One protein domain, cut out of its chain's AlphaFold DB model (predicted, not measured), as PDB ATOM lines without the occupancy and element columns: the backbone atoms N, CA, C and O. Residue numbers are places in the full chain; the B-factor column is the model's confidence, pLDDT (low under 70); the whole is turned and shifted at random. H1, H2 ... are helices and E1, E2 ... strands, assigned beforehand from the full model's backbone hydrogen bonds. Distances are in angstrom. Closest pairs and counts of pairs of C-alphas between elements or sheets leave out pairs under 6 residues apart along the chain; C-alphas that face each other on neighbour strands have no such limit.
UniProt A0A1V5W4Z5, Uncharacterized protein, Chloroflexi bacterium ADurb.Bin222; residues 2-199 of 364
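This is residues 2 to 199 of the 364 residues of an uncharacterized protein of Chloroflexi bacterium ADurb.Bin222 (UniProt A0A1V5W4Z5). A curled sheet of four parallel strands, E1 to E4, has H2 and H3 over one face and H4 over E3. H1 lies at one end of the long axis, near E1 and E2, and the hairpin of H5 and H6 lies toward the other, with H5 packing on H3. The printed part has 198 residues, with six named helices and four named strands in the order H1 E1 E2 H2 E3 H3 E4 H4 H5 H6. The sheet's order is E1 E2 E3 E4; the class is mixed, helices and strands. The whole is compact, with a radius of gyration of the C-alphas of 18.2 A, yet elongated, spanning 61 by 37 by 30 A.

The strands are E1, residues 17 to 21; E2, 38 to 42; E3, 81 to 89, 21.5 A long; and E4, 118 to 124, 19.7 A long. The helices are H1, residues 2 to 11; H2, 59 to 74, 23.3 A long; H3, 101 to 113, 18.6 A long; H4, 133 to 141; H5, 149 to 160; and H6, 166 to 182, 24.2 A long. C-alpha 2 is at (-5.613, 65.587, 118.908), C-alpha 81 at (4.209, 77.098, 111.456) and C-alpha 182 at (27.148, 64.544, 94.218).

The sheet is strongly twisted, with edge strands E1 and E4. N 19 and O 39 are 2.7 A apart across E1 and E2, N 82 and O 40 2.8 A across E2 and E3, and N 85 and O 120 2.8 A across E3 and E4, each within hydrogen-bond range. E2, H2, E3 and E3, H3, E4 are strand-helix-strand units, two parallel neighbour strands with a helix between, each with a right-handed crossover. H2 lies over E2 at a height over the sheet of 10.5 A; its closest C-alphas to E2 are Leu 68 and Tyr 42, 7.1 A apart. H3, on the same face, has a height of 10.0 A. H4 is on the sheet over E3 and touches H3 at a shallow tilt of 28 degrees, the same way, closest at C-alphas Ala 141 and Leu 105, 6.1 A. H5 touches H3 with residues 149 to 152 alone, closest at C-alphas Ala 149 and Pro 101, 5.2 A. H5 and H6 form a helical hairpin, closest at C-alphas Ala 157 and Trp 168, 5.0 A; neither is on the sheet. H1 is on the sheet, closest to E1 at C-alphas Ala 5 and Val 17, 6.5 A. In H1, H3, H4, H5 and H6 every O i to N i+4 pair is within hydrogen-bond range; in H2, 10 of 12 are.

The two C-alphas farthest apart, Leu 10 and Asn 164, are 61.2 A apart. The printed part has no cut. The links E1 to E2, E2 to H2 and E3 to H3 are long. The mean pLDDT of the printed part is 91.9; residues 125 to 131 are under 70.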
ATOM      1  N   ASN A   2      -4.332  65.049 118.397       82.38
ATOM      2  CA  ASN A   2      -5.613  65.587 118.908       82.38
ATOM      3  C   ASN A   2      -5.927  65.213 120.372       82.38
ATOM      4  O   ASN A   2      -6.340  66.083 121.124       82.38
ATOM      5  N   MET A   3      -5.636  63.982 120.815       88.31
ATOM      6  CA  MET A   3      -5.779  63.615 122.238       88.31
ATOM      7  C   MET A   3      -4.829  64.402 123.162       88.31
ATOM      8  O   MET A   3      -5.193  64.747 124.278       88.31
ATOM      9  N   GLN A   4      -3.613  64.722 122.700       90.69
ATOM     10  CA  GLN A   4      -2.660  65.536 123.471       90.69
ATOM     11  C   GLN A   4      -3.108  67.002 123.529       90.69
ATOM     12  O   GLN A   4      -3.031  67.624 124.582       90.69
ATOM     13  N   ALA A   5      -3.608  67.537 122.412       91.69
ATOM     14  CA  ALA A   5      -4.209  68.866 122.352       91.69
ATOM     15  C   ALA A   5      -5.430  68.977 123.277       91.69
ATOM     16  O   ALA A   5      -5.578  69.965 123.989       91.69
ATOM     17  N   GLU A   6      -6.270  67.940 123.327       91.88
ATOM     18  CA  GLU A   6      -7.396  67.871 124.255       91.88
ATOM     19  C   GLU A   6      -6.947  67.886 125.719       91.88
ATOM     20  O   GLU A   6      -7.488  68.670 126.496       91.88
ATOM     21  N   ALA A   7      -5.931  67.100 126.084       93.56
ATOM     22  CA  ALA A   7      -5.368  67.125 127.433       93.56
ATOM     23  C   ALA A   7      -4.850  68.528 127.812       93.56
ATOM     24  O   ALA A   7      -5.215  69.057 128.860       93.56
ATOM     25  N   ILE A   8      -4.091  69.183 126.924       93.12
ATOM     26  CA  ILE A   8      -3.602  70.559 127.134       93.12
ATOM     27  C   ILE A   8      -4.753  71.549 127.333       93.12
ATOM     28  O   ILE A   8      -4.699  72.394 128.231       93.12
ATOM     29  N   ARG A   9      -5.806  71.435 126.515       92.69
ATOM     30  CA  ARG A   9      -7.001  72.280 126.597       92.69
ATOM     31  C   ARG A   9      -7.737  72.094 127.923       92.69
ATOM     32  O   ARG A   9      -8.137  73.083 128.535       92.69
ATOM     33  N   LEU A  10      -7.908  70.849 128.374       95.00
ATOM     34  CA  LEU A  10      -8.556  70.525 129.650       95.00
ATOM     35  C   LEU A  10      -7.755  71.057 130.843       95.00
ATOM     36  O   LEU A  10      -8.337  71.618 131.769       95.00
ATOM     37  N   GLU A  11      -6.426  70.964 130.788       95.25
ATOM     38  CA  GLU A  11      -5.533  71.498 131.821       95.25
ATOM     39  C   GLU A  11      -5.308  73.018 131.734       95.25
ATOM     40  O   GLU A  11      -4.668  73.597 132.617       95.25
ATOM     41  N   ARG A  12      -5.819  73.678 130.683       92.12
ATOM     42  CA  ARG A  12      -5.661  75.119 130.416       92.12
ATOM     43  C   ARG A  12      -4.194  75.573 130.413       92.12
ATOM     44  O   ARG A  12      -3.867  76.656 130.899       92.12
ATOM     45  N   LYS A  13      -3.293  74.738 129.888       88.44
ATOM     46  CA  LYS A  13      -1.860  75.060 129.794       88.44
ATOM     47  C   LYS A  13      -1.569  75.857 128.517       88.44
ATOM     48  O   LYS A  13      -2.130  75.532 127.473       88.44
ATOM     49  N   PRO A  14      -0.641  76.830 128.540       88.88
ATOM     50  CA  PRO A  14      -0.244  77.599 127.356       88.88
ATOM     51  C   PRO A  14       0.751  76.824 126.468       88.88
ATOM     52  O   PRO A  14       1.691  77.393 125.921       88.88
ATOM     53  N   MET A  15       0.603  75.503 126.378       90.44
ATOM     54  CA  MET A  15       1.472  74.632 125.589       90.44
ATOM     55  C   MET A  15       0.872  74.392 124.209       90.44
ATOM     56  O   MET A  15      -0.343  74.435 124.033       90.44
ATOM     57  N   ARG A  16       1.728  74.075 123.235       90.62
ATOM     58  CA  ARG A  16       1.289  73.647 121.906       90.62
ATOM     59  C   ARG A  16       1.957  72.346 121.494       90.62
ATOM     60  O   ARG A  16       3.073  72.053 121.916       90.62
ATOM     61  N   VAL A  17       1.268  71.567 120.666       92.31
ATOM     62  CA  VAL A  17       1.724  70.252 120.193       92.31
ATOM     63  C   VAL A  17       2.091  70.330 118.712       92.31
ATOM     64  O   VAL A  17       1.239  70.725 117.908       92.31
ATOM     65  N   PRO A  18       3.302  69.915 118.306       93.56
ATOM     66  CA  PRO A  18       3.646  69.871 116.895       93.56
ATOM     67  C   PRO A  18       2.796  68.827 116.173       93.56
ATOM     68  O   PRO A  18       2.685  67.676 116.602       93.56
ATOM     69  N   THR A  19       2.234  69.224 115.037       94.56
ATOM     70  CA  THR A  19       1.789  68.313 113.991       94.56
ATOM     71  C   THR A  19       2.875  68.182 112.955       94.56
ATOM     72  O   THR A  19       3.095  69.095 112.163       94.56
ATOM     73  N   ILE A  20       3.584  67.058 113.009       94.19
ATOM     74  CA  ILE A  20       4.754  66.841 112.173       94.19
ATOM     75  C   ILE A  20       4.353  66.369 110.771       94.19
ATOM     76  O   ILE A  20       3.581  65.424 110.632       94.19
ATOM     77  N   ALA A  21       4.889  67.032 109.747       95.75
ATOM     78  CA  ALA A  21       4.852  66.582 108.361       95.75
ATOM     79  C   ALA A  21       6.190  65.903 108.034       95.75
ATOM     80  O   ALA A  21       7.169  66.573 107.699       95.75
ATOM     81  N   TYR A  22       6.239  64.581 108.206       94.44
ATOM     82  CA  TYR A  22       7.456  63.763 108.130       94.44
ATOM     83  C   TYR A  22       7.153  62.346 107.619       94.44
ATOM     84  O   TYR A  22       6.155  61.748 108.028       94.44
ATOM     85  N   HIS A  23       8.008  61.800 106.744       91.69
ATOM     86  CA  HIS A  23       7.818  60.490 106.092       91.69
ATOM     87  C   HIS A  23       6.384  60.300 105.555       91.69
ATOM     88  O   HIS A  23       5.912  61.097 104.747       91.69
ATOM     89  N   ASP A  24       5.656  59.302 106.062       90.44
ATOM     90  CA  ASP A  24       4.301  58.923 105.643       90.44
ATOM     91  C   ASP A  24       3.246  60.016 105.895       90.44
ATOM     92  O   ASP A  24       2.125  59.944 105.395       90.44
ATOM     93  N   THR A  25       3.600  61.050 106.662       93.19
ATOM     94  CA  THR A  25       2.755  62.224 106.927       93.19
ATOM     95  C   THR A  25       3.172  63.453 106.118       93.19
ATOM     96  O   THR A  25       2.765  64.569 106.433       93.19
ATOM     97  N   LEU A  26       3.972  63.276 105.057       94.19
ATOM     98  CA  LEU A  26       4.420  64.382 104.209       94.19
ATOM     99  C   LEU A  26       3.247  65.207 103.671       94.19
ATOM    100  O   LEU A  26       3.321  66.428 103.702       94.19
ATOM    101  N   PHE A  27       2.153  64.572 103.244       95.25
ATOM    102  CA  PHE A  27       0.922  65.259 102.853       95.25
ATOM    103  C   PHE A  27      -0.133  65.189 103.964       95.25
ATOM    104  O   PHE A  27      -0.248  64.165 104.646       95.25
ATOM    105  N   PRO A  28      -0.971  66.229 104.128       93.88
ATOM    106  CA  PRO A  28      -2.065  66.178 105.084       93.88
ATOM    107  C   PRO A  28      -3.101  65.137 104.656       93.88
ATOM    108  O   PRO A  28      -3.756  65.261 103.619       93.88
ATOM    109  N   GLY A  29      -3.303  64.120 105.492       88.75
ATOM    110  CA  GLY A  29      -4.407  63.181 105.326       88.75
ATOM    111  C   GLY A  29      -5.764  63.895 105.375       88.75
ATOM    112  O   GLY A  29      -5.964  64.841 106.141       88.75
ATOM    113  N   ARG A  30      -6.741  63.407 104.600       86.94
ATOM    114  CA  ARG A  30      -8.085  64.020 104.479       86.94
ATOM    115  C   ARG A  30      -8.801  64.196 105.827       86.94
ATOM    116  O   ARG A  30      -9.562  65.147 106.012       86.94
ATOM    117  N   LEU A  31      -8.543  63.287 106.766       86.06
ATOM    118  CA  LEU A  31      -9.175  63.248 108.086       86.06
ATOM    119  C   LEU A  31      -8.463  64.106 109.142       86.06
ATOM    120  O   LEU A  31      -9.045  64.375 110.190       86.06
ATOM    121  N   ILE A  32      -7.234  64.566 108.889       84.50
ATOM    122  CA  ILE A  32      -6.450  65.314 109.883       84.50
ATOM    123  C   ILE A  32      -7.079  66.684 110.062       84.50
ATOM    124  O   ILE A  32      -6.935  67.497 109.166       84.50
ATOM    125  N   ARG A  33      -7.753  66.976 111.174       88.44
ATOM    126  CA  ARG A  33      -8.192  68.338 111.530       88.44
ATOM    127  C   ARG A  33      -7.340  68.824 112.703       88.44
ATOM    128  O   ARG A  33      -7.541  68.293 113.800       88.44
ATOM    129  N   PRO A  34      -6.381  69.744 112.484       89.75
ATOM    130  CA  PRO A  34      -5.566  70.268 113.570       89.75
ATOM    131  C   PRO A  34      -6.432  70.937 114.638       89.75
ATOM    132  O   PRO A  34      -7.410  71.612 114.318       89.75
ATOM    133  N   ALA A  35      -6.092  70.718 115.905       91.25
ATOM    134  CA  ALA A  35      -6.666  71.470 117.013       91.25
ATOM    135  C   ALA A  35      -5.978  72.843 117.130       91.25
ATOM    136  O   ALA A  35      -4.862  73.018 116.635       91.25
ATOM    137  N   ARG A  36      -6.600  73.812 117.813       89.38
ATOM    138  CA  ARG A  36      -6.003  75.149 118.029       89.38
ATOM    139  C   ARG A  36      -4.706  75.088 118.836       89.38
ATOM    140  O   ARG A  36      -3.812  75.902 118.643       89.38
ATOM    141  N   GLU A  37      -4.592  74.096 119.709       93.00
ATOM    142  CA  GLU A  37      -3.411  73.812 120.518       93.00
ATOM    143  C   GLU A  37      -2.292  73.148 119.693       93.00
ATOM    144  O   GLU A  37      -1.217  72.876 120.220       93.00
ATOM    145  N   CYS A  38      -2.502  72.876 118.401       94.31
ATOM    146  CA  CYS A  38      -1.472  72.357 117.508       94.31
ATOM    147  C   CYS A  38      -0.805  73.467 116.685       94.31
ATOM    148  O   CYS A  38      -1.414  74.494 116.391       94.31
ATOM    149  N   PHE A  39       0.437  73.234 116.268       95.31
ATOM    150  CA  PHE A  39       1.136  74.015 115.237       95.31
ATOM    151  C   PHE A  39       1.715  73.075 114.178       95.31
ATOM    152  O   PHE A  39       1.881  71.882 114.441       95.31
ATOM    153  N   LEU A  40       2.006  73.582 112.981       96.69
ATOM    154  CA  LEU A  40       2.646  72.782 111.934       96.69
ATOM    155  C   LEU A  40       4.151  72.682 112.195       96.69
ATOM    156  O   LEU A  40       4.805  73.706 112.354       96.69
ATOM    157  N   LEU A  41       4.705  71.471 112.157       97.56
ATOM    158  CA  LEU A  41       6.146  71.231 112.100       97.56
ATOM    159  C   LEU A  41       6.494  70.556 110.769       97.56
ATOM    160  O   LEU A  41       6.330  69.347 110.614       97.56
ATOM    161  N   TYR A  42       6.951  71.335 109.793       98.19
ATOM    162  CA  TYR A  42       7.298  70.840 108.464       98.19
ATOM    163  C   TYR A  42       8.739  70.306 108.433       98.19
ATOM    164  O   TYR A  42       9.684  71.076 108.608       98.19
ATOM    165  N   ALA A  43       8.915  68.993 108.235       97.56
ATOM    166  CA  ALA A  43      10.202  68.302 108.368       97.56
ATOM    167  C   ALA A  43      10.557  67.467 107.111       97.56
ATOM    168  O   ALA A  43      10.507  66.236 107.131       97.56
ATOM    169  N   PRO A  44      10.903  68.092 105.973       95.06
ATOM    170  CA  PRO A  44      11.056  67.413 104.680       95.06
ATOM    171  C   PRO A  44      12.394  66.658 104.535       95.06
ATOM    172  O   PRO A  44      13.259  67.017 103.736       95.06
ATOM    173  N   ARG A  45      12.595  65.570 105.285       93.19
ATOM    174  CA  ARG A  45      13.866  64.819 105.280       93.19
ATOM    175  C   ARG A  45      14.239  64.191 103.938       93.19
ATOM    176  O   ARG A  45      15.411  64.155 103.587       93.19
ATOM    177  N   GLU A  46      13.270  63.658 103.206       92.50
ATOM    178  CA  GLU A  46      13.535  62.859 102.002       92.50
ATOM    179  C   GLU A  46      13.652  63.717 100.733       92.50
ATOM    180  O   GLU A  46      13.649  63.183  99.624       92.50
ATOM    181  N   ARG A  47      13.728  65.047 100.861       94.50
ATOM    182  CA  ARG A  47      13.837  65.979  99.731       94.50
ATOM    183  C   ARG A  47      15.232  65.958  99.089       94.50
ATOM    184  O   ARG A  47      16.175  65.364  99.605       94.50
ATOM    185  N   CYS A  48      15.381  66.640  97.957       95.12
ATOM    186  CA  CYS A  48      16.680  66.852  97.320       95.12
ATOM    187  C   CYS A  48      17.388  68.066  97.940       95.12
ATOM    188  O   CYS A  48      17.035  69.205  97.634       95.12
ATOM    189  N   TYR A  49      18.418  67.838  98.759       95.56
ATOM    190  CA  TYR A  49      19.164  68.917  99.429       95.56
ATOM    191  C   TYR A  49      20.209  69.602  98.540       95.56
ATOM    192  O   TYR A  49      20.739  70.650  98.900       95.56
ATOM    193  N   ALA A  50      20.487  69.061  97.351       95.31
ATOM    194  CA  ALA A  50      21.323  69.735  96.359       95.31
ATOM    195  C   ALA A  50      20.690  71.027  95.811       95.31
ATOM    196  O   ALA A  50      21.408  71.908  95.342       95.31
ATOM    197  N   HIS A  51      19.361  71.140  95.879       97.12
ATOM    198  CA  HIS A  51      18.600  72.248  95.311       97.12
ATOM    199  C   HIS A  51      17.697  72.896  96.366       97.12
ATOM    200  O   HIS A  51      17.253  72.247  97.322       97.12
ATOM    201  N   ALA A  52      17.386  74.175  96.157       97.56
ATOM    202  CA  ALA A  52      16.353  74.861  96.923       97.56
ATOM    203  C   ALA A  52      14.991  74.165  96.749       97.56
ATOM    204  O   ALA A  52      14.746  73.481  95.747       97.56
ATOM    205  N   LEU A  53      14.110  74.322  97.733       97.75
ATOM    206  CA  LEU A  53      12.778  73.729  97.754       97.75
ATOM    207  C   LEU A  53      11.915  74.211  96.575       97.75
ATOM    208  O   LEU A  53      11.114  73.440  96.055       97.75
ATOM    209  N   ASP A  54      12.124  75.445  96.115       97.81
ATOM    210  CA  ASP A  54      11.432  76.055  94.976       97.81
ATOM    211  C   ASP A  54      12.218  76.024  93.657       97.81
ATOM    212  O   ASP A  54      11.805  76.667  92.692       97.81
ATOM    213  N   ASP A  55      13.323  75.274  93.569       97.50
ATOM    214  CA  ASP A  55      14.073  75.173  92.315       97.50
ATOM    215  C   ASP A  55      13.194  74.534  91.216       97.50
ATOM    216  O   ASP A  55      12.830  73.353  91.323       97.50
ATOM    217  N   PRO A  56      12.878  75.258  90.121       95.81
ATOM    218  CA  PRO A  56      11.971  74.763  89.088       95.81
ATOM    219  C   PRO A  56      12.516  73.528  88.362       95.81
ATOM    220  O   PRO A  56      11.736  72.744  87.811       95.81
ATOM    221  N   LYS A  57      13.836  73.317  88.375       94.25
ATOM    222  CA  LYS A  57      14.490  72.158  87.757       94.25
ATOM    223  C   LYS A  57      14.453  70.923  88.654       94.25
ATOM    224  O   LYS A  57      14.715  69.824  88.175       94.25
ATOM    225  N   CYS A  58      14.091  71.058  89.930       95.81
ATOM    226  CA  CYS A  58      14.090  69.946  90.869       95.81
ATOM    227  C   CYS A  58      12.713  69.278  90.967       95.81
ATOM    228  O   CYS A  58      11.884  69.650  91.797       95.81
ATOM    229  N   ALA A  59      12.475  68.246  90.148       93.94
ATOM    230  CA  ALA A  59      11.197  67.531  90.145       93.94
ATOM    231  C   ALA A  59      10.827  66.949  91.508       93.94
ATOM    232  O   ALA A  59       9.678  67.065  91.932       93.94
ATOM    233  N   ARG A  60      11.817  66.411  92.224       93.94
ATOM    234  CA  ARG A  60      11.634  65.930  93.590       93.94
ATOM    235  C   ARG A  60      11.150  67.029  94.537       93.94
ATOM    236  O   ARG A  60      10.158  66.826  95.225       93.94
ATOM    237  N   ASN A  61      11.807  68.191  94.566       96.88
ATOM    238  CA  ASN A  61      11.453  69.258  95.510       96.88
ATOM    239  C   ASN A  61      10.098  69.904  95.214       96.88
ATOM    240  O   ASN A  61       9.458  70.355  96.158       96.88
ATOM    241  N   ARG A  62       9.605  69.863  93.967       96.31
ATOM    242  CA  ARG A  62       8.233  70.305  93.658       96.31
ATOM    243  C   ARG A  62       7.184  69.569  94.495       96.31
ATOM    244  O   ARG A  62       6.304  70.217  95.044       96.31
ATOM    245  N   VAL A  63       7.337  68.256  94.689       95.56
ATOM    246  CA  VAL A  63       6.440  67.450  95.541       95.56
ATOM    247  C   VAL A  63       6.473  67.931  96.995       95.56
ATOM    248  O   VAL A  63       5.437  68.059  97.644       95.56
ATOM    249  N   PHE A  64       7.663  68.237  97.515       97.00
ATOM    250  CA  PHE A  64       7.813  68.746  98.878       97.00
ATOM    251  C   PHE A  64       7.235  70.163  99.013       97.00
ATOM    252  O   PHE A  64       6.532  70.439  99.984       97.00
ATOM    253  N   LEU A  65       7.431  71.035  98.024       98.12
ATOM    254  CA  LEU A  65       6.822  72.364  98.001       98.12
ATOM    255  C   LEU A  65       5.285  72.294  97.949       98.12
ATOM    256  O   LEU A  65       4.603  73.014  98.676       98.12
ATOM    257  N   GLU A  66       4.725  71.389  97.147       97.81
ATOM    258  CA  GLU A  66       3.283  71.112  97.122       97.81
ATOM    259  C   GLU A  66       2.775  70.625  98.485       97.81
ATOM    260  O   GLU A  66       1.735  71.087  98.962       97.81
ATOM    261  N   ALA A  67       3.527  69.740  99.145       97.56
ATOM    262  CA  ALA A  67       3.215  69.269 100.488       97.56
ATOM    263  C   ALA A  67       3.224  70.407 101.521       97.56
ATOM    264  O   ALA A  67       2.302  70.495 102.336       97.56
ATOM    265  N   LEU A  68       4.206  71.316 101.453       98.31
ATOM    266  CA  LEU A  68       4.246  72.520 102.284       98.31
ATOM    267  C   LEU A  68       2.973  73.348 102.078       98.31
ATOM    268  O   LEU A  68       2.266  73.632 103.043       98.31
ATOM    269  N   HIS A  69       2.626  73.676 100.831       97.94
ATOM    270  CA  HIS A  69       1.415  74.444 100.529       97.94
ATOM    271  C   HIS A  69       0.135  73.754 101.024       97.94
ATOM    272  O   HIS A  69      -0.754  74.409 101.574       97.94
ATOM    273  N   ALA A  70       0.037  72.430 100.874       97.50
ATOM    274  CA  ALA A  70      -1.103  71.656 101.353       97.50
ATOM    275  C   ALA A  70      -1.241  71.730 102.884       97.50
ATOM    276  O   ALA A  70      -2.346  71.937 103.397       97.50
ATOM    277  N   TRP A  71      -0.131  71.610 103.615       97.31
ATOM    278  CA  TRP A  71      -0.114  71.747 105.071       97.31
ATOM    279  C   TRP A  71      -0.413  73.167 105.538       97.31
ATOM    280  O   TRP A  71      -1.243  73.339 106.432       97.31
ATOM    281  N   MET A  72       0.172  74.180 104.899       96.75
ATOM    282  CA  MET A  72      -0.114  75.586 105.199       96.75
ATOM    283  C   MET A  72      -1.600  75.900 105.009       96.75
ATOM    284  O   MET A  72      -2.228  76.493 105.884       96.75
ATOM    285  N   LYS A  73      -2.215  75.404 103.926       95.19
ATOM    286  CA  LYS A  73      -3.667  75.507 103.719       95.19
ATOM    287  C   LYS A  73      -4.454  74.810 104.830       95.19
ATOM    288  O   LYS A  73      -5.499  75.308 105.244       95.19
ATOM    289  N   ARG A  74      -3.981  73.660 105.321       94.81
ATOM    290  CA  ARG A  74      -4.655  72.910 106.389       94.81
ATOM    291  C   ARG A  74      -4.586  73.604 107.750       94.81
ATOM    292  O   ARG A  74      -5.526  73.469 108.529       94.81
ATOM    293  N   PHE A  75      -3.513  74.348 108.001       94.19
ATOM    294  CA  PHE A  75      -3.284  75.134 109.214       94.19
ATOM    295  C   PHE A  75      -3.713  76.603 109.091       94.19
ATOM    296  O   PHE A  75      -3.507  77.377 110.028       94.19
ATOM    297  N   ALA A  76      -4.360  77.000 107.990       91.88
ATOM    298  CA  ALA A  76      -4.869  78.356 107.820       91.88
ATOM    299  C   ALA A  76      -5.693  78.793 109.052       91.88
ATOM    300  O   ALA A  76      -6.567  78.063 109.524       91.88
ATOM    301  N   GLY A  77      -5.361  79.960 109.611       88.88
ATOM    302  CA  GLY A  77      -6.014  80.524 110.799       88.88
ATOM    303  C   GLY A  77      -5.588  79.950 112.160       88.88
ATOM    304  O   GLY A  77      -6.084  80.430 113.173       88.88
ATOM    305  N   HIS A  78      -4.685  78.962 112.220       87.12
ATOM    306  CA  HIS A  78      -4.183  78.425 113.498       87.12
ATOM    307  C   HIS A  78      -3.037  79.261 114.084       87.12
ATOM    308  O   HIS A  78      -2.825  79.230 115.293       87.12
ATOM    309  N   GLY A  79      -2.335  80.024 113.236       77.38
ATOM    310  CA  GLY A  79      -1.129  80.767 113.598       77.38
ATOM    311  C   GLY A  79       0.046  79.833 113.896       77.38
ATOM    312  O   GLY A  79      -0.144  78.768 114.482       77.38
ATOM    313  N   ASP A  80       1.259  80.255 113.535       85.81
ATOM    314  CA  ASP A  80       2.521  79.559 113.837       85.81
ATOM    315  C   ASP A  80       2.726  78.236 113.067       85.81
ATOM    316  O   ASP A  80       2.055  77.218 113.274       85.81
ATOM    317  N   ALA A  81       3.695  78.259 112.162       95.94
ATOM    318  CA  ALA A  81       4.209  77.098 111.456       95.94
ATOM    319  C   ALA A  81       5.731  77.135 111.555       95.94
ATOM    320  O   ALA A  81       6.334  78.206 111.503       95.94
ATOM    321  N   HIS A  82       6.337  75.975 111.780       97.50
ATOM    322  CA  HIS A  82       7.763  75.820 112.037       97.50
ATOM    323  C   HIS A  82       8.373  74.898 110.988       97.50
ATOM    324  O   HIS A  82       7.703  73.985 110.495       97.50
ATOM    325  N   THR A  83       9.658  75.073 110.698       97.62
ATOM    326  CA  THR A  83      10.429  74.111 109.899       97.62
ATOM    327  C   THR A  83      11.409  73.329 110.758       97.62
ATOM    328  O   THR A  83      11.910  73.830 111.763       97.62
ATOM    329  N   PHE A  84      11.688  72.090 110.358       97.38
ATOM    330  CA  PHE A  84      12.714  71.242 110.952       97.38
ATOM    331  C   PHE A  84      13.566  70.619 109.844       97.38
ATOM    332  O   PHE A  84      13.187  69.633 109.214       97.38
ATOM    333  N   GLU A  85      14.708  71.243 109.588       96.44
ATOM    334  CA  GLU A  85      15.603  70.936 108.478       96.44
ATOM    335  C   GLU A  85      16.754  70.007 108.861       96.44
ATOM    336  O   GLU A  85      17.028  69.767 110.035       96.44
ATOM    337  N   TYR A  86      17.447  69.473 107.856       95.31
ATOM    338  CA  TYR A  86      18.494  68.461 108.045       95.31
ATOM    339  C   TYR A  86      19.839  68.878 107.432       95.31
ATOM    340  O   TYR A  86      20.631  68.028 107.033       95.31
ATOM    341  N   TYR A  87      20.134  70.181 107.347       93.81
ATOM    342  CA  TYR A  87      21.379  70.683 106.741       93.81
ATOM    343  C   TYR A  87      22.647  70.272 107.501       93.81
ATOM    344  O   TYR A  87      23.707  70.141 106.892       93.81
ATOM    345  N   CYS A  88      22.532  70.055 108.813       89.88
ATOM    346  CA  CYS A  88      23.643  69.705 109.702       89.88
ATOM    347  C   CYS A  88      23.556  68.259 110.220       89.88
ATOM    348  O   CYS A  88      24.121  67.910 111.260       89.88
ATOM    349  N   ASP A  89      22.825  67.403 109.505       89.12
ATOM    350  CA  ASP A  89      22.617  66.016 109.891       89.12
ATOM    351  C   ASP A  89      23.722  65.112 109.315       89.12
ATOM    352  O   ASP A  89      23.625  64.599 108.197       89.12
ATOM    353  N   GLN A  90      24.783  64.866 110.092       84.38
ATOM    354  CA  GLN A  90      25.832  63.924 109.681       84.38
ATOM    355  C   GLN A  90      25.346  62.468 109.662       84.38
ATOM    356  O   GLN A  90      26.011  61.626 109.062       84.38
ATOM    357  N   ILE A  91      24.204  62.131 110.278       83.62
ATOM    358  CA  ILE A  91      23.588  60.818 110.063       83.62
ATOM    359  C   ILE A  91      23.083  60.756 108.624       83.62
ATOM    360  O   ILE A  91      23.475  59.833 107.916       83.62
ATOM    361  N   LEU A  92      22.285  61.733 108.176       87.81
ATOM    362  CA  LEU A  92      21.798  61.813 106.790       87.81
ATOM    363  C   LEU A  92      22.954  61.784 105.790       87.81
ATOM    364  O   LEU A  92      22.982  60.936 104.906       87.81
ATOM    365  N   TYR A  93      23.936  62.667 105.957       88.75
ATOM    366  CA  TYR A  93      24.993  62.862 104.967       88.75
ATOM    367  C   TYR A  93      26.180  61.940 105.122       88.75
ATOM    368  O   TYR A  93      27.293  62.299 104.764       88.75
ATOM    369  N   ARG A  94      25.981  60.733 105.624       85.81
ATOM    370  CA  ARG A  94      27.047  59.741 105.621       85.81
ATOM    371  C   ARG A  94      28.311  60.155 106.407       85.81
ATOM    372  O   ARG A  94      29.442  59.923 105.991       85.81
ATOM    373  N   GLY A  95      28.139  60.839 107.532       83.31
ATOM    374  CA  GLY A  95      29.238  61.422 108.306       83.31
ATOM    375  C   GLY A  95      29.863  62.659 107.652       83.31
ATOM    376  O   GLY A  95      30.806  63.226 108.203       83.31
ATOM    377  N   HIS A  96      29.374  63.076 106.482       88.31
ATOM    378  CA  HIS A  96      29.858  64.250 105.777       88.31
ATOM    379  C   HIS A  96      29.302  65.523 106.383       88.31
ATOM    380  O   HIS A  96      28.179  65.588 106.880       88.31
ATOM    381  N   TYR A  97      30.085  66.578 106.227       88.31
ATOM    382  CA  TYR A  97      29.709  67.924 106.596       88.31
ATOM    383  C   TYR A  97      29.293  68.727 105.368       88.31
ATOM    384  O   TYR A  97      29.992  69.646 104.928       88.31
ATOM    385  N   ALA A  98      28.199  68.304 104.739       91.44
ATOM    386  CA  ALA A  98      27.738  68.901 103.497       91.44
ATOM    387  C   ALA A  98      27.534  70.415 103.662       91.44
ATOM    388  O   ALA A  98      26.852  70.873 104.576       91.44
ATOM    389  N   PHE A  99      28.150  71.193 102.773       95.06
ATOM    390  CA  PHE A  99      27.990  72.642 102.746       95.06
ATOM    391  C   PHE A  99      27.150  73.009 101.529       95.06
ATOM    392  O   PHE A  99      27.630  72.929 100.404       95.06
ATOM    393  N   LEU A 100      25.884  73.367 101.752       96.81
ATOM    394  CA  LEU A 100      24.875  73.543 100.700       96.81
ATOM    395  C   LEU A 100      24.264  74.954 100.756       96.81
ATOM    396  O   LEU A 100      23.070  75.117 101.010       96.81
ATOM    397  N   PRO A 101      25.069  76.012 100.532       97.75
ATOM    398  CA  PRO A 101      24.645  77.380 100.800       97.75
ATOM    399  C   PRO A 101      23.484  77.852  99.923       97.75
ATOM    400  O   PRO A 101      22.641  78.612 100.386       97.75
ATOM    401  N   ALA A 102      23.421  77.403  98.668       97.81
ATOM    402  CA  ALA A 102      22.331  77.765  97.767       97.81
ATOM    403  C   ALA A 102      20.987  77.166  98.213       97.81
ATOM    404  O   ALA A 102      19.980  77.868  98.161       97.81
ATOM    405  N   ALA A 103      20.988  75.914  98.687       97.75
ATOM    406  CA  ALA A 103      19.791  75.255  99.198       97.75
ATOM    407  C   ALA A 103      19.302  75.933 100.484       97.75
ATOM    408  O   ALA A 103      18.170  76.390 100.510       97.75
ATOM    409  N   ILE A 104      20.180  76.120 101.481       97.94
ATOM    410  CA  ILE A 104      19.834  76.783 102.754       97.94
ATOM    411  C   ILE A 104      19.207  78.161 102.502       97.94
ATOM    412  O   ILE A 104      18.123  78.458 102.993       97.94
ATOM    413  N   LEU A 105      19.872  79.003 101.704       98.19
ATOM    414  CA  LEU A 105      19.390  80.356 101.419       98.19
ATOM    415  C   LEU A 105      18.107  80.366 100.576       98.19
ATOM    416  O   LEU A 105      17.274  81.251 100.743       98.19
ATOM    417  N   GLY A 106      17.965  79.423  99.643       97.81
ATOM    418  CA  GLY A 106      16.749  79.263  98.847       97.81
ATOM    419  C   GLY A 106      15.558  78.863  99.700       97.81
ATOM    420  O   GLY A 106      14.531  79.532  99.659       97.81
ATOM    421  N   ASP A 107      15.736  77.845 100.532       98.12
ATOM    422  CA  ASP A 107      14.698  77.330 101.417       98.12
ATOM    423  C   ASP A 107      14.223  78.399 102.405       98.12
ATOM    424  O   ASP A 107      13.020  78.575 102.566       98.12
ATOM    425  N   MET A 108      15.134  79.182 103.002       97.50
ATOM    426  CA  MET A 108      14.731  80.265 103.913       97.50
ATOM    427  C   MET A 108      13.823  81.289 103.223       97.50
ATOM    428  O   MET A 108      12.820  81.690 103.803       97.50
ATOM    429  N   ARG A 109      14.089  81.640 101.956       96.69
ATOM    430  CA  ARG A 109      13.194  82.523 101.183       96.69
ATOM    431  C   ARG A 109      11.838  81.883 100.899       96.69
ATOM    432  O   ARG A 109      10.839  82.591 100.820       96.69
ATOM    433  N   VAL A 110      11.789  80.566 100.695       97.38
ATOM    434  CA  VAL A 110      10.520  79.839 100.520       97.38
ATOM    435  C   VAL A 110       9.706  79.884 101.807       97.38
ATOM    436  O   VAL A 110       8.512  80.173 101.767       97.38
ATOM    437  N   TYR A 111      10.350  79.646 102.947       97.00
ATOM    438  CA  TYR A 111       9.689  79.645 104.247       97.00
ATOM    439  C   TYR A 111       9.229  81.037 104.676       97.00
ATOM    440  O   TYR A 111       8.092  81.178 105.119       97.00
ATOM    441  N   GLU A 112      10.037  82.068 104.429       95.19
ATOM    442  CA  GLU A 112       9.652  83.465 104.633       95.19
ATOM    443  C   GLU A 112       8.406  83.826 103.803       95.19
ATOM    444  O   GLU A 112       7.421  84.326 104.343       95.19
ATOM    445  N   LYS A 113       8.382  83.480 102.506       95.38
ATOM    446  CA  LYS A 113       7.202  83.687 101.640       95.38
ATOM    447  C   LYS A 113       5.967  82.912 102.104       95.38
ATOM    448  O   LYS A 113       4.847  83.344 101.840       95.38
ATOM    449  N   ALA A 114       6.159  81.772 102.763       95.56
ATOM    450  CA  ALA A 114       5.081  80.992 103.360       95.56
ATOM    451  C   ALA A 114       4.609  81.557 104.716       95.56
ATOM    452  O   ALA A 114       3.639  81.041 105.269       95.56
ATOM    453  N   GLY A 115       5.254  82.600 105.252       94.94
ATOM    454  CA  GLY A 115       4.933  83.179 106.559       94.94
ATOM    455  C   GLY A 115       5.397  82.320 107.739       94.94
ATOM    456  O   GLY A 115       4.761  82.330 108.791       94.94
ATOM    457  N   ILE A 116       6.456  81.528 107.555       95.88
ATOM    458  CA  ILE A 116       7.073  80.715 108.609       95.88
ATOM    459  C   ILE A 116       8.262  81.485 109.181       95.88
ATOM    460  O   ILE A 116       9.217  81.757 108.462       95.88
ATOM    461  N   GLU A 117       8.216  81.785 110.479       93.38
ATOM    462  CA  GLU A 117       9.254  82.559 111.182       93.38
ATOM    463  C   GLU A 117      10.115  81.697 112.121       93.38
ATOM    464  O   GLU A 117      11.192  82.104 112.541       93.38
ATOM    465  N   SER A 118       9.659  80.490 112.462       95.44
ATOM    466  CA  SER A 118      10.384  79.583 113.355       95.44
ATOM    467  C   SER A 118      11.076  78.482 112.562       95.44
ATOM    468  O   SER A 118      10.422  77.648 111.931       95.44
ATOM    469  N   HIS A 119      12.407  78.435 112.630       95.88
ATOM    470  CA  HIS A 119      13.207  77.447 111.910       95.88
ATOM    471  C   HIS A 119      14.110  76.663 112.853       95.88
ATOM    472  O   HIS A 119      14.854  77.222 113.657       95.88
ATOM    473  N   MET A 120      14.089  75.348 112.703       95.62
ATOM    474  CA  MET A 120      14.967  74.417 113.396       95.62
ATOM    475  C   MET A 120      15.793  73.650 112.368       95.62
ATOM    476  O   MET A 120      15.342  73.411 111.250       95.62
ATOM    477  N   THR A 121      16.990  73.221 112.755       93.31
ATOM    478  CA  THR A 121      17.767  72.239 111.996       93.31
ATOM    479  C   THR A 121      18.285  71.172 112.946       93.31
ATOM    480  O   THR A 121      18.753  71.474 114.046       93.31
ATOM    481  N   LEU A 122      18.217  69.912 112.528       91.25
ATOM    482  CA  LEU A 122      18.839  68.809 113.233       91.25
ATOM    483  C   LEU A 122      20.361  68.957 113.152       91.25
ATOM    484  O   LEU A 122      20.930  69.008 112.062       91.25
ATOM    485  N   GLN A 123      21.011  68.984 114.314       86.56
ATOM    486  CA  GLN A 123      22.460  68.877 114.444       86.56
ATOM    487  C   GLN A 123      22.783  67.488 114.994       86.56
ATOM    488  O   GLN A 123      22.551  67.211 116.171       86.56
ATOM    489  N   VAL A 124      23.335  66.613 114.153       80.19
ATOM    490  CA  VAL A 124      23.892  65.335 114.612       80.19
ATOM    491  C   VAL A 124      25.313  65.196 114.107       80.19
ATOM    492  O   VAL A 124      25.598  65.467 112.946       80.19
ATOM    493  N   GLY A 125      26.200  64.759 114.999       68.25
ATOM    494  CA  GLY A 125      27.639  64.906 114.820       68.25
ATOM    495  C   GLY A 125      28.104  66.273 115.332       68.25
ATOM    496  O   GLY A 125      27.412  67.281 115.197       68.25
ATOM    497  N   GLY A 126      29.246  66.290 116.023       59.59
ATOM    498  CA  GLY A 126      29.667  67.411 116.874       59.59
ATOM    499  C   GLY A 126      31.050  67.981 116.548       59.59
ATOM    500  O   GLY A 126      31.875  67.336 115.905       59.59
ATOM    501  N   ALA A 127      31.274  69.208 117.025       51.25
ATOM    502  CA  ALA A 127      32.230  70.241 116.604       51.25
ATOM    503  C   ALA A 127      33.744  69.964 116.750       51.25
ATOM    504  O   ALA A 127      34.501  70.851 117.142       51.25
ATOM    505  N   LEU A 128      34.239  68.776 116.403       52.38
ATOM    506  CA  LEU A 128      35.690  68.533 116.439       52.38
ATOM    507  C   LEU A 128      36.479  69.334 115.390       52.38
ATOM    508  O   LEU A 128      37.669  69.549 115.578       52.38
ATOM    509  N   ALA A 129      35.817  69.850 114.347       54.78
ATOM    510  CA  ALA A 129      36.307  71.029 113.630       54.78
ATOM    511  C   ALA A 129      35.184  72.070 113.614       54.78
ATOM    512  O   ALA A 129      34.248  71.985 112.823       54.78
ATOM    513  N   ALA A 130      35.229  72.989 114.574       61.97
ATOM    514  CA  ALA A 130      34.486  74.236 114.498       61.97
ATOM    515  C   ALA A 130      35.227  75.194 113.546       61.97
ATOM    516  O   ALA A 130      36.462  75.219 113.565       61.97
ATOM    517  N   PRO A 131      34.512  76.031 112.774       68.94
ATOM    518  CA  PRO A 131      33.067  76.274 112.847       68.94
ATOM    519  C   PRO A 131      32.203  75.404 111.911       68.94
ATOM    520  O   PRO A 131      32.668  74.905 110.891       68.94
ATOM    521  N   ASP A 132      30.907  75.289 112.232       85.12
ATOM    522  CA  ASP A 132      29.885  74.740 111.331       85.12
ATOM    523  C   ASP A 132      29.396  75.776 110.325       85.12
ATOM    524  O   ASP A 132      28.632  76.676 110.662       85.12
ATOM    525  N   TYR A 133      29.860  75.663 109.078       90.38
ATOM    526  CA  TYR A 133      29.505  76.603 108.017       90.38
ATOM    527  C   TYR A 133      28.013  76.576 107.679       90.38
ATOM    528  O   TYR A 133      27.453  77.631 107.383       90.38
ATOM    529  N   SER A 134      27.379  75.402 107.724       92.50
ATOM    530  CA  SER A 134      25.957  75.249 107.418       92.50
ATOM    531  C   SER A 134      25.112  75.842 108.539       92.50
ATOM    532  O   SER A 134      24.208  76.620 108.249       92.50
ATOM    533  N   LEU A 135      25.464  75.595 109.807       91.25
ATOM    534  CA  LEU A 135      24.758  76.182 110.950       91.25
ATOM    535  C   LEU A 135      24.934  77.705 111.026       91.25
ATOM    536  O   LEU A 135      23.967  78.426 111.254       91.25
ATOM    537  N   LEU A 136      26.154  78.213 110.799       92.06
ATOM    538  CA  LEU A 136      26.411  79.657 110.752       92.06
ATOM    539  C   LEU A 136      25.617  80.334 109.634       92.06
ATOM    540  O   LEU A 136      25.079  81.425 109.829       92.06
ATOM    541  N   LEU A 137      25.553  79.699 108.462       94.94
ATOM    542  CA  LEU A 137      24.783  80.217 107.342       94.94
ATOM    543  C   LEU A 137      23.282  80.158 107.614       94.94
ATOM    544  O   LEU A 137      22.609  81.152 107.379       94.94
ATOM    545  N   PHE A 138      22.777  79.039 108.134       94.62
ATOM    546  CA  PHE A 138      21.378  78.867 108.517       94.62
ATOM    547  C   PHE A 138      20.938  79.945 109.515       94.62
ATOM    548  O   PHE A 138      19.956  80.640 109.276       94.62
ATOM    549  N   ALA A 139      21.728  80.178 110.569       93.38
ATOM    550  CA  ALA A 139      21.450  81.225 111.549       93.38
ATOM    551  C   ALA A 139      21.459  82.635 110.932       93.38
ATOM    552  O   ALA A 139      20.637  83.476 111.285       93.38
ATOM    553  N   ARG A 140      22.385  82.913 110.003       95.00
ATOM    554  CA  ARG A 140      22.458  84.222 109.340       95.00
ATOM    555  C   ARG A 140      21.326  84.437 108.334       95.00
ATOM    556  O   ARG A 140      20.813  85.546 108.230       95.00
ATOM    557  N   ALA A 141      20.930  83.391 107.619       94.69
ATOM    558  CA  ALA A 141      19.875  83.434 106.612       94.69
ATOM    559  C   ALA A 141      18.515  83.853 107.191       94.69
ATOM    560  O   ALA A 141      17.687  84.370 106.453       94.69
ATOM    561  N   HIS A 142      18.313  83.680 108.500       90.25
ATOM    562  CA  HIS A 142      17.086  84.076 109.183       90.25
ATOM    563  C   HIS A 142      16.874  85.599 109.262       90.25
ATOM    564  O   HIS A 142      15.737  86.050 109.308       90.25
ATOM    565  N   TRP A 143      17.944  86.401 109.270       90.88
ATOM    566  CA  TRP A 143      17.842  87.865 109.394       90.88
ATOM    567  C   TRP A 143      18.473  88.638 108.228       90.88
ATOM    568  O   TRP A 143      18.296  89.850 108.130       90.88
ATOM    569  N   ASP A 144      19.204  87.965 107.334       94.00
ATOM    570  CA  ASP A 144      19.857  88.571 106.170       94.00
ATOM    571  C   ASP A 144      19.345  87.940 104.864       94.00
ATOM    572  O   ASP A 144      20.003  87.100 104.241       94.00
ATOM    573  N   GLY A 145      18.156  88.374 104.430       89.69
ATOM    574  CA  GLY A 145      17.522  87.923 103.183       89.69
ATOM    575  C   GLY A 145      18.269  88.336 101.905       89.69
ATOM    576  O   GLY A 145      17.979  87.828 100.821       89.69
ATOM    577  N   SER A 146      19.268  89.223 102.015       93.31
ATOM    578  CA  SER A 146      20.093  89.679 100.886       93.31
ATOM    579  C   SER A 146      21.204  88.691 100.505       93.31
ATOM    580  O   SER A 146      21.882  88.854  99.484       93.31
ATOM    581  N   LEU A 147      21.413  87.653 101.320       95.69
ATOM    582  CA  LEU A 147      22.482  86.694 101.108       95.69
ATOM    583  C   LEU A 147      22.318  85.898  99.814       95.69
ATOM    584  O   LEU A 147      21.293  85.282  99.515       95.69
ATOM    585  N   THR A 148      23.435  85.802  99.104       97.06
ATOM    586  CA  THR A 148      23.650  84.834  98.034       97.06
ATOM    587  C   THR A 148      24.692  83.825  98.496       97.06
ATOM    588  O   THR A 148      25.487  84.104  99.398       97.06
ATOM    589  N   ALA A 149      24.757  82.661  97.848       97.31
ATOM    590  CA  ALA A 149      25.808  81.689  98.146       97.31
ATOM    591  C   ALA A 149      27.213  82.310  97.999       97.31
ATOM    592  O   ALA A 149      28.082  82.086  98.838       97.31
ATOM    593  N   GLY A 150      27.421  83.151  96.978       98.06
ATOM    594  CA  GLY A 150      28.697  83.828  96.739       98.06
ATOM    595  C   GLY A 150      29.079  84.820  97.841       98.06
ATOM    596  O   GLY A 150      30.219  84.794  98.312       98.06
ATOM    597  N   THR A 151      28.139  85.665  98.281       97.94
ATOM    598  CA  THR A 151      28.392  86.650  99.347       97.94
ATOM    599  C   THR A 151      28.553  85.983 100.712       97.94
ATOM    600  O   THR A 151      29.448  86.360 101.468       97.94
ATOM    601  N   ALA A 152      27.782  84.929 100.999       97.00
ATOM    602  CA  ALA A 152      27.943  84.119 102.204       97.00
ATOM    603  C   ALA A 152      29.323  83.442 102.269       97.00
ATOM    604  O   ALA A 152      30.008  83.523 103.289       97.00
ATOM    605  N   ILE A 153      29.765  82.826 101.166       98.06
ATOM    606  CA  ILE A 153      31.086  82.190 101.070       98.06
ATOM    607  C   ILE A 153      32.210  83.212 101.251       98.06
ATOM    608  O   ILE A 153      33.168  82.939 101.975       98.06
ATOM    609  N   ALA A 154      32.107  84.378 100.607       98.06
ATOM    610  CA  ALA A 154      33.100  85.438 100.751       98.06
ATOM    611  C   ALA A 154      33.203  85.911 102.211       98.06
ATOM    612  O   ALA A 154      34.299  85.928 102.768       98.06
ATOM    613  N   ALA A 155      32.064  86.179 102.855       96.38
ATOM    614  CA  ALA A 155      32.025  86.621 104.245       96.38
ATOM    615  C   ALA A 155      32.587  85.570 105.220       96.38
ATOM    616  O   ALA A 155      33.327  85.917 106.140       96.38
ATOM    617  N   LEU A 156      32.275  84.282 105.023       95.56
ATOM    618  CA  LEU A 156      32.856  83.197 105.824       95.56
ATOM    619  C   LEU A 156      34.375  83.121 105.639       95.56
ATOM    620  O   LEU A 156      35.108  83.058 106.624       95.56
ATOM    621  N   ALA A 157      34.859  83.181 104.398       96.81
ATOM    622  CA  ALA A 157      36.289  83.140 104.103       96.81
ATOM    623  C   ALA A 157      37.058  84.304 104.755       96.81
ATOM    624  O   ALA A 157      38.103  84.079 105.362       96.81
ATOM    625  N   GLU A 158      36.515  85.522 104.695       96.69
ATOM    626  CA  GLU A 158      37.074  86.711 105.358       96.69
ATOM    627  C   GLU A 158      37.097  86.586 106.881       96.69
ATOM    628  O   GLU A 158      38.053  87.017 107.525       96.69
ATOM    629  N   ARG A 159      36.073  85.970 107.482       94.62
ATOM    630  CA  ARG A 159      36.039  85.719 108.931       94.62
ATOM    631  C   ARG A 159      37.072  84.682 109.368       94.62
ATOM    632  O   ARG A 159      37.586  84.793 110.478       94.62
ATOM    633  N   ILE A 160      37.374  83.702 108.517       93.75
ATOM    634  CA  ILE A 160      38.356  82.647 108.804       93.75
ATOM    635  C   ILE A 160      39.796  83.157 108.630       93.75
ATOM    636  O   ILE A 160      40.650  82.905 109.485       93.75
ATOM    637  N   ASP A 161      40.073  83.876 107.542       94.81
ATOM    638  CA  ASP A 161      41.381  84.472 107.266       94.81
ATOM    639  C   ASP A 161      41.227  85.888 106.704       94.81
ATOM    640  O   ASP A 161      41.098  86.097 105.499       94.81
ATOM    641  N   ARG A 162      41.291  86.883 107.594       94.88
ATOM    642  CA  ARG A 162      41.206  88.300 107.210       94.88
ATOM    643  C   ARG A 162      42.390  88.765 106.363       94.88
ATOM    644  O   ARG A 162      42.251  89.754 105.651       94.88
ATOM    645  N   ARG A 163      43.559  88.120 106.473       94.19
ATOM    646  CA  ARG A 163      44.775  88.532 105.751       94.19
ATOM    647  C   ARG A 163      44.800  87.957 104.344       94.19
ATOM    648  O   ARG A 163      45.257  88.624 103.423       94.19
ATOM    649  N   ASN A 164      44.326  86.725 104.183       95.62
ATOM    650  CA  ASN A 164      44.287  86.045 102.897       95.62
ATOM    651  C   ASN A 164      43.048  85.137 102.778       95.62
ATOM    652  O   ASN A 164      43.159  83.915 102.891       95.62
ATOM    653  N   PRO A 165      41.857  85.695 102.499       97.62
ATOM    654  CA  PRO A 165      40.625  84.908 102.408       97.62
ATOM    655  C   PRO A 165      40.531  84.064 101.129       97.62
ATOM    656  O   PRO A 165      39.698  83.161 101.032       97.62
ATOM    657  N   ALA A 166      41.360  84.334 100.115       98.44
ATOM    658  CA  ALA A 166      41.206  83.742  98.787       98.44
ATOM    659  C   ALA A 166      41.293  82.196  98.760       98.44
ATOM    660  O   ALA A 166      40.454  81.583  98.090       98.44
ATOM    661  N   PRO A 167      42.225  81.525  99.473       98.38
ATOM    662  CA  PRO A 167      42.232  80.066  99.585       98.38
ATOM    663  C   PRO A 167      40.938  79.494 100.176       98.38
ATOM    664  O   PRO A 167      40.395  78.535  99.631       98.38
ATOM    665  N   TRP A 168      40.415  80.112 101.238       97.94
ATOM    666  CA  TRP A 168      39.175  79.691 101.894       97.94
ATOM    667  C   TRP A 168      37.957  79.895 101.002       97.94
ATOM    668  O   TRP A 168      37.137  78.988 100.876       97.94
ATOM    669  N   LYS A 169      37.878  81.032 100.302       98.56
ATOM    670  CA  LYS A 169      36.813  81.307  99.332       98.56
ATOM    671  C   LYS A 169      36.762  80.227  98.247       98.56
ATOM    672  O   LYS A 169      35.689  79.703  97.956       98.56
ATOM    673  N   ARG A 170      37.918  79.855  97.678       98.69
ATOM    674  CA  ARG A 170      38.011  78.777  96.676       98.69
ATOM    675  C   ARG A 170      37.623  77.418  97.253       98.69
ATOM    676  O   ARG A 170      36.883  76.687  96.604       98.69
ATOM    677  N   TYR A 171      38.105  77.085  98.451       98.50
ATOM    678  CA  TYR A 171      37.780  75.822  99.115       98.50
ATOM    679  C   TYR A 171      36.277  75.689  99.387       98.50
ATOM    680  O   TYR A 171      35.676  74.701  98.976       98.50
ATOM    681  N   LEU A 172      35.656  76.694 100.010       98.06
ATOM    682  CA  LEU A 172      34.231  76.682 100.349       98.06
ATOM    683  C   LEU A 172      33.342  76.643  99.099       98.06
ATOM    684  O   LEU A 172      32.356  75.910  99.079       98.06
ATOM    685  N   ALA A 173      33.711  77.365  98.036       98.69
ATOM    686  CA  ALA A 173      33.008  77.294  96.755       98.69
ATOM    687  C   ALA A 173      33.113  75.906  96.105       98.69
ATOM    688  O   ALA A 173      32.105  75.350  95.674       98.69
ATOM    689  N   ALA A 174      34.310  75.312  96.082       98.69
ATOM    690  CA  ALA A 174      34.508  73.968  95.544       98.69
ATOM    691  C   ALA A 174      33.785  72.901  96.381       98.69
ATOM    692  O   ALA A 174      33.210  71.972  95.820       98.69
ATOM    693  N   ARG A 175      33.766  73.053  97.710       97.81
ATOM    694  CA  ARG A 175      33.001  72.198  98.625       97.81
ATOM    695  C   ARG A 175      31.504  72.285  98.331       97.81
ATOM    696  O   ARG A 175      30.868  71.249  98.179       97.81
ATOM    697  N   ALA A 176      30.970  73.500  98.190       98.19
ATOM    698  CA  ALA A 176      29.567  73.714  97.844       98.19
ATOM    699  C   ALA A 176      29.188  73.053  96.515       98.19
ATOM    700  O   ALA A 176      28.206  72.316  96.452       98.19
ATOM    701  N   ALA A 177      30.004  73.249  95.477       98.38
ATOM    702  CA  ALA A 177      29.794  72.627  94.173       98.38
ATOM    703  C   ALA A 177      29.877  71.092  94.237       98.38
ATOM    704  O   ALA A 177      29.045  70.409  93.649       98.38
ATOM    705  N   ALA A 178      30.846  70.541  94.977       98.31
ATOM    706  CA  ALA A 178      31.023  69.098  95.098       98.31
ATOM    707  C   ALA A 178      29.797  68.405  95.708       98.31
ATOM    708  O   ALA A 178      29.396  67.351  95.215       98.31
ATOM    709  N   TYR A 179      29.204  68.990  96.754       97.06
ATOM    710  CA  TYR A 179      28.003  68.435  97.379       97.06
ATOM    711  C   TYR A 179      26.749  68.667  96.545       97.06
ATOM    712  O   TYR A 179      25.975  67.729  96.393       97.06
ATOM    713  N   ALA A 180      26.562  69.860  95.972       96.44
ATOM    714  CA  ALA A 180      25.426  70.121  95.089       96.44
ATOM    715  C   ALA A 180      25.387  69.125  93.915       96.44
ATOM    716  O   ALA A 180      24.338  68.570  93.618       96.44
ATOM    717  N   GLU A 181      26.542  68.821  93.320       95.19
ATOM    718  CA  GLU A 181      26.659  67.818  92.259       95.19
ATOM    719  C   GLU A 181      26.404  66.395  92.786       95.19
ATOM    720  O   GLU A 181      25.511  65.695  92.317       95.19
ATOM    721  N   ALA A 182      27.171  65.944  93.787       94.88
ATOM    722  CA  ALA A 182      27.148  64.544  94.218       94.88
ATOM    723  C   ALA A 182      25.832  64.117  94.884       94.88
ATOM    724  O   ALA A 182      25.527  62.922  94.919       94.88
ATOM    725  N   PHE A 183      25.088  65.069  95.450       92.81
ATOM    726  CA  PHE A 183      23.827  64.830  96.152       92.81
ATOM    727  C   PHE A 183      22.595  65.193  95.317       92.81
ATOM    728  O   PHE A 183      21.471  65.121  95.826       92.81
ATOM    729  N   ALA A 184      22.781  65.565  94.048       92.31
ATOM    730  CA  ALA A 184      21.683  65.819  93.134       92.31
ATOM    731  C   ALA A 184      20.878  64.538  92.886       92.31
ATOM    732  O   ALA A 184      21.337  63.583  92.266       92.31
ATOM    733  N   ILE A 185      19.642  64.550  93.375       89.81
ATOM    734  CA  ILE A 185      18.642  63.494  93.173       89.81
ATOM    735  C   ILE A 185      17.319  64.081  92.670       89.81
ATOM    736  O   ILE A 185      16.233  63.592  92.972       89.81
ATOM    737  N   CYS A 186      17.412  65.198  91.947       89.31
ATOM    738  CA  CYS A 186      16.271  65.956  91.441       89.31
ATOM    739  C   CYS A 186      15.322  65.125  90.573       89.31
ATOM    740  O   CYS A 186      14.125  65.408  90.570       89.31
ATOM    741  N   ASP A 187      15.848  64.093  89.912       85.12
ATOM    742  CA  ASP A 187      15.122  63.266  88.947       85.12
ATOM    743  C   ASP A 187      14.546  61.983  89.572       85.12
ATOM    744  O   ASP A 187      13.964  61.152  88.870       85.12
ATOM    745  N   LEU A 188      14.710  61.802  90.891       84.38
ATOM    746  CA  LEU A 188      14.105  60.692  91.622       84.38
ATOM    747  C   LEU A 188      12.669  61.016  92.002       84.38
ATOM    748  O   LEU A 188      12.397  61.966  92.742       84.38
ATOM    749  N   THR A 189      11.768  60.168  91.529       82.12
ATOM    750  CA  THR A 189      10.350  60.169  91.869       82.12
ATOM    751  C   THR A 189      10.141  59.828  93.355       82.12
ATOM    752  O   THR A 189      11.030  59.298  94.025       82.12
ATOM    753  N   GLN A 190       8.988  60.216  93.913       78.75
ATOM    754  CA  GLN A 190       8.696  60.070  95.350       78.75
ATOM    755  C   GLN A 190       8.494  58.604  95.779       78.75
ATOM    756  O   GLN A 190       8.709  58.272  96.938       78.75
ATOM    757  N   ASP A 191       8.105  57.724  94.858       79.19
ATOM    758  CA  ASP A 191       7.951  56.279  95.083       79.19
ATOM    759  C   ASP A 191       9.277  55.573  95.402       79.19
ATOM    760  O   ASP A 191       9.286  54.491  95.988       79.19
ATOM    761  N   VAL A 192      10.407  56.203  95.076       80.00
ATOM    762  CA  VAL A 192      11.722  55.757  95.523       80.00
ATOM    763  C   VAL A 192      11.968  56.306  96.926       80.00
ATOM    764  O   VAL A 192      12.289  57.492  97.094       80.00
ATOM    765  N   TYR A 193      11.856  55.427  97.932       78.75
ATOM    766  CA  TYR A 193      12.354  55.722  99.275       78.75
ATOM    767  C   TYR A 193      13.820  56.136  99.174       78.75
ATOM    768  O   TYR A 193      14.643  55.433  98.583       78.75
ATOM    769  N   PHE A 194      14.136  57.295  99.739       81.94
ATOM    770  CA  PHE A 194      15.461  57.868  99.631       81.94
ATOM    771  C   PHE A 194      15.916  58.436 100.964       81.94
ATOM    772  O   PHE A 194      15.272  59.303 101.553       81.94
ATOM    773  N   ASP A 195      17.104  58.015 101.371       84.50
ATOM    774  CA  ASP A 195      17.853  58.625 102.451       84.50
ATOM    775  C   ASP A 195      19.320  58.681 102.012       84.50
ATOM    776  O   ASP A 195      19.844  57.682 101.531       84.50
ATOM    777  N   TYR A 196      20.015  59.813 102.172       85.00
ATOM    778  CA  TYR A 196      21.429  59.925 101.767       85.00
ATOM    779  C   TYR A 196      22.330  58.878 102.454       85.00
ATOM    780  O   TYR A 196      23.393  58.544 101.925       85.00
ATOM    781  N   ARG A 197      21.894  58.289 103.581       82.06
ATOM    782  CA  ARG A 197      22.529  57.113 104.200       82.06
ATOM    783  C   ARG A 197      22.508  55.887 103.308       82.06
ATOM    784  O   ARG A 197      23.492  55.153 103.271       82.06
ATOM    785  N   PHE A 198      21.393  55.668 102.631       80.19
ATOM    786  CA  PHE A 198      21.068  54.489 101.846       80.19
ATOM    787  C   PHE A 198      20.812  54.956 100.420       80.19
ATOM    788  O   PHE A 198      19.675  55.205 100.020       80.19
ATOM    789  N   MET A 199      21.900  55.151  99.672       70.06
ATOM    790  CA  MET A 199      21.768  55.585  98.287       70.06
ATOM    791  C   MET A 199      20.866  54.607  97.525       70.06
ATOM    792  O   MET A 199      21.000  53.395  97.705       70.06
TER     793      MET A 199